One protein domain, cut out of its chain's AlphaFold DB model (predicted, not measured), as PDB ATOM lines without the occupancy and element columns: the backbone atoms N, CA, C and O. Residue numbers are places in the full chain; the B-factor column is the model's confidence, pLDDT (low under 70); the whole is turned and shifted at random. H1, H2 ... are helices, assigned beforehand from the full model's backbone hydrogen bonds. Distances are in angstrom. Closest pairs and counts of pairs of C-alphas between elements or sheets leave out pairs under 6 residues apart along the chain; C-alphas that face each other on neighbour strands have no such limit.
ATOM      1  N   GLN A   2      11.277  45.787  43.615       48.47
ATOM      2  CA  GLN A   2      10.423  44.754  42.984       48.47
ATOM      3  C   GLN A   2       9.328  44.148  43.899       48.47
ATOM      4  O   GLN A   2       8.207  43.934  43.453       48.47
ATOM      5  N   LYS A   3       9.607  43.946  45.197       54.34
ATOM      6  CA  LYS A   3       8.626  43.407  46.168       54.34
ATOM      7  C   LYS A   3       7.441  44.347  46.448       54.34
ATOM      8  O   LYS A   3       6.365  43.875  46.792       54.34
ATOM      9  N   PHE A   4       7.624  45.657  46.271       62.34
ATOM     10  CA  PHE A   4       6.583  46.661  46.521       62.34
ATOM     11  C   PHE A   4       5.539  46.684  45.392       62.34
ATOM     12  O   PHE A   4       4.341  46.700  45.656       62.34
ATOM     13  N   TYR A   5       5.985  46.556  44.138       59.41
ATOM     14  CA  TYR A   5       5.098  46.444  42.974       59.41
ATOM     15  C   TYR A   5       4.265  45.155  42.985       59.41
ATOM     16  O   TYR A   5       3.095  45.179  42.617       59.41
ATOM     17  N   ILE A   6       4.841  44.048  43.467       66.06
ATOM     18  CA  ILE A   6       4.118  42.775  43.619       66.06
ATOM     19  C   ILE A   6       3.016  42.900  44.680       66.06
ATOM     20  O   ILE A   6       1.906  42.420  44.466       66.06
ATOM     21  N   PHE A   7       3.289  43.587  45.795       69.38
ATOM     22  CA  PHE A   7       2.309  43.784  46.865       69.38
ATOM     23  C   PHE A   7       1.142  44.686  46.433       69.38
ATOM     24  O   PHE A   7      -0.015  44.335  46.651       69.38
ATOM     25  N   ILE A   8       1.428  45.802  45.750       69.38
ATOM     26  CA  ILE A   8       0.397  46.701  45.201       69.38
ATOM     27  C   ILE A   8      -0.441  45.994  44.130       69.38
ATOM     28  O   ILE A   8      -1.667  46.108  44.136       69.38
ATOM     29  N   GLY A   9       0.199  45.221  43.247       69.62
ATOM     30  CA  GLY A   9      -0.498  44.424  42.238       69.62
ATOM     31  C   GLY A   9      -1.439  43.393  42.863       69.62
ATOM     32  O   GLY A   9      -2.591  43.287  42.450       69.62
ATOM     33  N   PHE A  10      -0.990  42.688  43.908       73.12
ATOM     34  CA  PHE A  10      -1.827  41.721  44.623       73.12
ATOM     35  C   PHE A  10      -3.017  42.392  45.316       73.12
ATOM     36  O   PHE A  10      -4.130  41.872  45.256       73.12
ATOM     37  N   MET A  11      -2.813  43.569  45.922       72.06
ATOM     38  CA  MET A  11      -3.898  44.307  46.566       72.06
ATOM     39  C   MET A  11      -4.952  44.773  45.554       72.06
ATOM     40  O   MET A  11      -6.134  44.532  45.769       72.06
ATOM     41  N   LEU A  12      -4.542  45.347  44.418       70.44
ATOM     42  CA  LEU A  12      -5.462  45.794  43.364       70.44
ATOM     43  C   LEU A  12      -6.260  44.636  42.748       70.44
ATOM     44  O   LEU A  12      -7.459  44.780  42.511       70.44
ATOM     45  N   VAL A  13      -5.627  43.478  42.536       71.38
ATOM     46  CA  VAL A  13      -6.312  42.273  42.036       71.38
ATOM     47  C   VAL A  13      -7.293  41.728  43.076       71.38
ATOM     48  O   VAL A  13      -8.424  41.398  42.727       71.38
ATOM     49  N   ALA A  14      -6.915  41.684  44.356       67.75
ATOM     50  CA  ALA A  14      -7.801  41.237  45.430       67.75
ATOM     51  C   ALA A  14      -9.017  42.164  45.600       67.75
ATOM     52  O   ALA A  14     -10.142  41.682  45.742       67.75
ATOM     53  N   THR A  15      -8.822  43.485  45.522       67.12
ATOM     54  CA  THR A  15      -9.913  44.469  45.580       67.12
ATOM     55  C   THR A  15     -10.800  44.405  44.334       67.12
ATOM     56  O   THR A  15     -12.021  44.450  44.463       67.12
ATOM     57  N   GLY A  16     -10.221  44.215  43.144       67.88
ATOM     58  CA  GLY A  16     -10.973  43.993  41.905       67.88
ATOM     59  C   GLY A  16     -11.822  42.718  41.952       67.88
ATOM     60  O   GLY A  16     -13.009  42.757  41.642       67.88
ATOM     61  N   CYS A  17     -11.263  41.603  42.431       65.94
ATOM     62  CA  CYS A  17     -12.004  40.353  42.630       65.94
ATOM     63  C   CYS A  17     -13.121  40.495  43.674       65.94
ATOM     64  O   CYS A  17     -14.222  39.991  43.459       65.94
ATOM     65  N   ALA A  18     -12.876  41.207  44.779       63.34
ATOM     66  CA  ALA A  18     -13.898  41.485  45.787       63.34
ATOM     67  C   ALA A  18     -15.031  42.373  45.238       63.34
ATOM     68  O   ALA A  18     -16.197  42.139  45.557       63.34
ATOM     69  N   ALA A  19     -14.706  43.341  44.375       62.28
ATOM     70  CA  ALA A  19     -15.679  44.193  43.696       62.28
ATOM     71  C   ALA A  19     -16.510  43.423  42.655       62.28
ATOM     72  O   ALA A  19     -17.708  43.658  42.551       62.28
ATOM     73  N   VAL A  20     -15.922  42.465  41.931       65.12
ATOM     74  CA  VAL A  20     -16.654  41.613  40.972       65.12
ATOM     75  C   VAL A  20     -17.560  40.609  41.693       65.12
ATOM     76  O   VAL A  20     -18.727  40.462  41.333       65.12
ATOM     77  N   LEU A  21     -17.069  39.958  42.754       68.88
ATOM     78  CA  LEU A  21     -17.848  38.994  43.548       68.88
ATOM     79  C   LEU A  21     -18.979  39.654  44.355       68.88
ATOM     80  O   LEU A  21     -19.956  38.993  44.703       68.88
ATOM     81  N   ARG A  22     -18.867  40.954  44.651       71.69
ATOM     82  CA  ARG A  22     -19.899  41.762  45.322       71.69
ATOM     83  C   ARG A  22     -20.233  43.019  44.525       71.69
ATOM     84  O   ARG A  22     -20.298  44.113  45.084       71.69
ATOM     85  N   TRP A  23     -20.492  42.843  43.232       71.75
ATOM     86  CA  TRP A  23     -20.805  43.934  42.304       71.75
ATOM     87  C   TRP A  23     -21.901  44.870  42.826       71.75
ATOM     88  O   TRP A  23     -21.759  46.086  42.780       71.75
ATOM     89  N   THR A  24     -22.953  44.315  43.429       74.56
ATOM     90  CA  THR A  24     -24.047  45.091  44.032       74.56
ATOM     91  C   THR A  24     -23.587  45.983  45.189       74.56
ATOM     92  O   THR A  24     -23.988  47.139  45.256       74.56
ATOM     93  N   GLY A  25     -22.708  45.496  46.068       72.94
ATOM     94  CA  GLY A  25     -22.144  46.290  47.167       72.94
ATOM     95  C   GLY A  25     -21.151  47.350  46.687       72.94
ATOM     96  O   GLY A  25     -21.105  48.445  47.241       72.94
ATOM     97  N   PHE A  26     -20.399  47.053  45.625       68.69
ATOM     98  CA  PHE A  26     -19.500  48.015  44.990       68.69
ATOM     99  C   PHE A  26     -20.267  49.167  44.329       68.69
ATOM    100  O   PHE A  26     -19.893  50.323  44.502       68.69
ATOM    101  N   VAL A  27     -21.371  48.870  43.634       71.94
ATOM    102  CA  VAL A  27     -22.239  49.889  43.021       71.94
ATOM    103  C   VAL A  27     -22.864  50.801  44.080       71.94
ATOM    104  O   VAL A  27     -22.869  52.015  43.896       71.94
ATOM    105  N   VAL A  28     -23.331  50.249  45.209       77.50
ATOM    106  CA  VAL A  28     -23.865  51.050  46.328       77.50
ATOM    107  C   VAL A  28     -22.780  51.947  46.931       77.50
ATOM    108  O   VAL A  28     -22.975  53.152  47.034       77.50
ATOM    109  N   TRP A  29     -21.596  51.403  47.228       78.62
ATOM    110  CA  TRP A  29     -20.475  52.189  47.760       78.62
ATOM    111  C   TRP A  29     -20.017  53.306  46.810       78.62
ATOM    112  O   TRP A  29     -19.704  54.411  47.260       78.62
ATOM    113  N   ALA A  30     -19.986  53.029  45.502       72.31
ATOM    114  CA  ALA A  30     -19.624  54.006  44.480       72.31
ATOM    115  C   ALA A  30     -20.660  55.139  44.377       72.31
ATOM    116  O   ALA A  30     -20.278  56.287  44.160       72.31
ATOM    117  N   ASN A  31     -21.944  54.825  44.580       78.12
ATOM    118  CA  ASN A  31     -23.024  55.810  44.634       78.12
ATOM    119  C   ASN A  31     -22.929  56.696  45.892       78.12
ATOM    120  O   ASN A  31     -23.166  57.899  45.817       78.12
ATOM    121  N   ASP A  32     -22.501  56.121  47.020       82.50
ATOM    122  CA  ASP A  32     -22.326  56.837  48.292       82.50
ATOM    123  C   ASP A  32     -21.038  57.690  48.340       82.50
ATOM    124  O   ASP A  32     -20.928  58.609  49.151       82.50
ATOM    125  N   ASN A  33     -20.053  57.420  47.470       77.06
ATOM    126  CA  ASN A  33     -18.754  58.111  47.434       77.06
ATOM    127  C   ASN A  33     -18.420  58.664  46.029       77.06
ATOM    128  O   ASN A  33     -17.404  58.279  45.433       77.06
ATOM    129  N   PRO A  34     -19.211  59.615  45.497       68.44
ATOM    130  CA  PRO A  34     -19.096  60.082  44.111       68.44
ATOM    131  C   PRO A  34     -17.728  60.708  43.789       68.44
ATOM    132  O   PRO A  34     -17.195  60.521  42.697       68.44
ATOM    133  N   ASN A  35     -17.101  61.374  44.765       74.75
ATOM    134  CA  ASN A  35     -15.768  61.969  44.602       74.75
ATOM    135  C   ASN A  35     -14.641  60.919  44.544       74.75
ATOM    136  O   ASN A  35     -13.566  61.200  44.016       74.75
ATOM    137  N   MET A  36     -14.866  59.708  45.073       65.31
ATOM    138  CA  MET A  36     -13.891  58.612  45.025       65.31
ATOM    139  C   MET A  36     -14.074  57.709  43.796       65.31
ATOM    140  O   MET A  36     -13.114  57.097  43.332       65.31
ATOM    141  N   ALA A  37     -15.277  57.655  43.223       66.75
ATOM    142  CA  ALA A  37     -15.577  56.813  42.067       66.75
ATOM    143  C   ALA A  37     -14.758  57.190  40.814       66.75
ATOM    144  O   ALA A  37     -14.269  56.310  40.104       66.75
ATOM    145  N   ALA A  38     -14.540  58.488  40.572       71.81
ATOM    146  CA  ALA A  38     -13.873  58.973  39.361       71.81
ATOM    147  C   ALA A  38     -12.402  58.522  39.240       71.81
ATOM    148  O   ALA A  38     -11.965  58.110  38.163       71.81
ATOM    149  N   TRP A  39     -11.626  58.549  40.332       74.00
ATOM    150  CA  TRP A  39     -10.221  58.123  40.287       74.00
ATOM    151  C   TRP A  39     -10.082  56.593  40.230       74.00
ATOM    152  O   TRP A  39      -9.199  56.092  39.533       74.00
ATOM    153  N   VAL A  40     -10.984  55.842  40.880       74.06
ATOM    154  CA  VAL A  40     -11.033  54.369  40.787       74.06
ATOM    155  C   VAL A  40     -11.352  53.929  39.356       74.06
ATOM    156  O   VAL A  40     -10.699  53.027  38.831       74.06
ATOM    157  N   GLN A  41     -12.295  54.600  38.690       72.94
ATOM    158  CA  GLN A  41     -12.622  54.357  37.284       72.94
ATOM    159  C   GLN A  41     -11.428  54.636  36.355       72.94
ATOM    160  O   GLN A  41     -11.163  53.857  35.431       72.94
ATOM    161  N   ALA A  42     -10.673  55.710  36.610       74.88
ATOM    162  CA  ALA A  42      -9.470  56.030  35.844       74.88
ATOM    163  C   ALA A  42      -8.380  54.953  36.009       74.88
ATOM    164  O   ALA A  42      -7.831  54.476  35.015       74.88
ATOM    165  N   ILE A  43      -8.117  54.500  37.242       75.44
ATOM    166  CA  ILE A  43      -7.152  53.419  37.509       75.44
ATOM    167  C   ILE A  43      -7.611  52.101  36.879       75.44
ATOM    168  O   ILE A  43      -6.798  51.407  36.270       75.44
ATOM    169  N   GLY A  44      -8.901  51.770  36.973       73.12
ATOM    170  CA  GLY A  44      -9.468  50.577  36.342       73.12
ATOM    171  C   GLY A  44      -9.288  50.581  34.822       73.12
ATOM    172  O   GLY A  44      -8.903  49.567  34.246       73.12
ATOM    173  N   SER A  45      -9.472  51.740  34.185       70.75
ATOM    174  CA  SER A  45      -9.273  51.904  32.739       70.75
ATOM    175  C   SER A  45      -7.802  51.724  32.344       70.75
ATOM    176  O   SER A  45      -7.501  50.994  31.403       70.75
ATOM    177  N   ILE A  46      -6.871  52.320  33.098       73.69
ATOM    178  CA  ILE A  46      -5.425  52.159  32.874       73.69
ATOM    179  C   ILE A  46      -5.008  50.692  33.060       73.69
ATOM    180  O   ILE A  46      -4.300  50.136  32.220       73.69
ATOM    181  N   ALA A  47      -5.477  50.035  34.123       71.44
ATOM    182  CA  ALA A  47      -5.188  48.629  34.389       71.44
ATOM    183  C   ALA A  47      -5.730  47.708  33.284       71.44
ATOM    184  O   ALA A  47      -5.032  46.785  32.861       71.44
ATOM    185  N   ALA A  48      -6.936  47.979  32.776       74.62
ATOM    186  CA  ALA A  48      -7.514  47.236  31.661       74.62
ATOM    187  C   ALA A  48      -6.669  47.366  30.384       74.62
ATOM    188  O   ALA A  48      -6.418  46.362  29.719       74.62
ATOM    189  N   ILE A  49      -6.163  48.569  30.080       76.19
ATOM    190  CA  ILE A  49      -5.264  48.800  28.939       76.19
ATOM    191  C   ILE A  49      -3.966  47.996  29.103       76.19
ATOM    192  O   ILE A  49      -3.572  47.285  28.182       76.19
ATOM    193  N   PHE A  50      -3.329  48.035  30.278       79.06
ATOM    194  CA  PHE A  50      -2.116  47.247  30.530       79.06
ATOM    195  C   PHE A  50      -2.357  45.738  30.426       79.06
ATOM    196  O   PHE A  50      -1.532  45.029  29.851       79.06
ATOM    197  N   MET A  51      -3.483  45.239  30.943       75.31
ATOM    198  CA  MET A  51      -3.841  43.825  30.819       75.31
ATOM    199  C   MET A  51      -4.091  43.422  29.365       75.31
ATOM    200  O   MET A  51      -3.665  42.341  28.963       75.31
ATOM    201  N   ALA A  52      -4.726  44.285  28.568       79.31
ATOM    202  CA  ALA A  52      -4.933  44.041  27.144       79.31
ATOM    203  C   ALA A  52      -3.598  43.977  26.385       79.31
ATOM    204  O   ALA A  52      -3.370  43.021  25.646       79.31
ATOM    205  N   VAL A  53      -2.686  44.927  26.623       83.50
ATOM    206  CA  VAL A  53      -1.341  44.922  26.017       83.50
ATOM    207  C   VAL A  53      -0.566  43.670  26.425       83.50
ATOM    208  O   VAL A  53      -0.045  42.965  25.567       83.50
ATOM    209  N   TRP A  54      -0.563  43.321  27.715       85.81
ATOM    210  CA  TRP A  54       0.105  42.113  28.203       85.81
ATOM    211  C   TRP A  54      -0.475  40.830  27.594       85.81
ATOM    212  O   TRP A  54       0.274  39.910  27.259       85.81
ATOM    213  N   ALA A  55      -1.798  40.754  27.433       84.38
ATOM    214  CA  ALA A  55      -2.455  39.615  26.800       84.38
ATOM    215  C   ALA A  55      -2.065  39.490  25.319       84.38
ATOM    216  O   ALA A  55      -1.759  38.384  24.867       84.38
ATOM    217  N   VAL A  56      -2.013  40.609  24.588       87.81
ATOM    218  CA  VAL A  56      -1.570  40.654  23.186       87.81
ATOM    219  C   VAL A  56      -0.101  40.251  23.070       87.81
ATOM    220  O   VAL A  56       0.207  39.328  22.315       87.81
ATOM    221  N   ASP A  57       0.792  40.824  23.877       84.69
ATOM    222  CA  ASP A  57       2.219  40.474  23.881       84.69
ATOM    223  C   ASP A  57       2.435  38.990  24.190       84.69
ATOM    224  O   ASP A  57       3.213  38.299  23.524       84.69
ATOM    225  N   ARG A  58       1.700  38.458  25.174       84.94
ATOM    226  CA  ARG A  58       1.748  37.035  25.518       84.94
ATOM    227  C   ARG A  58       1.238  36.164  24.369       84.94
ATOM    228  O   ARG A  58       1.826  35.113  24.115       84.94
ATOM    229  N   SER A  59       0.177  36.581  23.678       80.06
ATOM    230  CA  SER A  59      -0.352  35.856  22.518       80.06
ATOM    231  C   SER A  59       0.652  35.836  21.361       80.06
ATOM    232  O   SER A  59       0.980  34.759  20.866       80.06
ATOM    233  N   HIS A  60       1.268  36.975  21.034       86.12
ATOM    234  CA  HIS A  60       2.295  37.070  19.999       86.12
ATOM    235  C   HIS A  60       3.548  36.265  20.335       86.12
ATOM    236  O   HIS A  60       4.118  35.611  19.458       86.12
ATOM    237  N   ALA A  61       3.965  36.256  21.604       81.56
ATOM    238  CA  ALA A  61       5.080  35.432  22.059       81.56
ATOM    239  C   ALA A  61       4.790  33.930  21.896       81.56
ATOM    240  O   ALA A  61       5.689  33.156  21.559       81.56
ATOM    241  N   LEU A  62       3.545  33.497  22.113       83.56
ATOM    242  CA  LEU A  62       3.134  32.110  21.889       83.56
ATOM    243  C   LEU A  62       3.047  31.776  20.394       83.56
ATOM    244  O   LEU A  62       3.513  30.713  19.989       83.56
TER     245      LEU A  62
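This is residues 2 to 62 of the 209 residues of an uncharacterized protein of Curvibacter sp. AEP1-3 (UniProt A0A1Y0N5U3). Three helices make an open, loose frame: the two longer ones, H1 and H3, are arms that stay apart, and short H2 joins them at one end. The 61 printed residues, all helix in class, run H1, H2, H3 with no named strand; the radius of gyration of the C-alphas is 14.1 A and the spans are 43 by 24 by 21 A.

Start with H1, residues 2 to 21; it is close to but not clearly touching H2, residues 23 to 32, about perpendicular at 81 degrees, the closest C-alphas being those of Ala 19 and Phe 26, 5.6 A apart. Next, H2 and H3, residues 34 to 62, only just touch, only at the corner, with 3 pairs of C-alphas within 8 A; the closest are those of Ala 30 and Ala 37, 5.5 A apart. H3 touches H2 with residues 36 to 37 alone, at a steep tilt of 39 degrees, opposite ways. Every O i to N i+4 pair is within hydrogen-bond range in H1 and H2, and 23 of 25 are in H3.

Find C-alpha 2 at (10.423, 44.754, 42.984); H1 runs 28.9 A from there. H3 runs 42.1 A to C-alpha 62 at (3.134, 32.110, 21.889).

Both links are tight, and the printed part has no cut. Look for pLDDT under 70 at residues 2 to 9, 14 to 21, 26, 34 and 36 to 37.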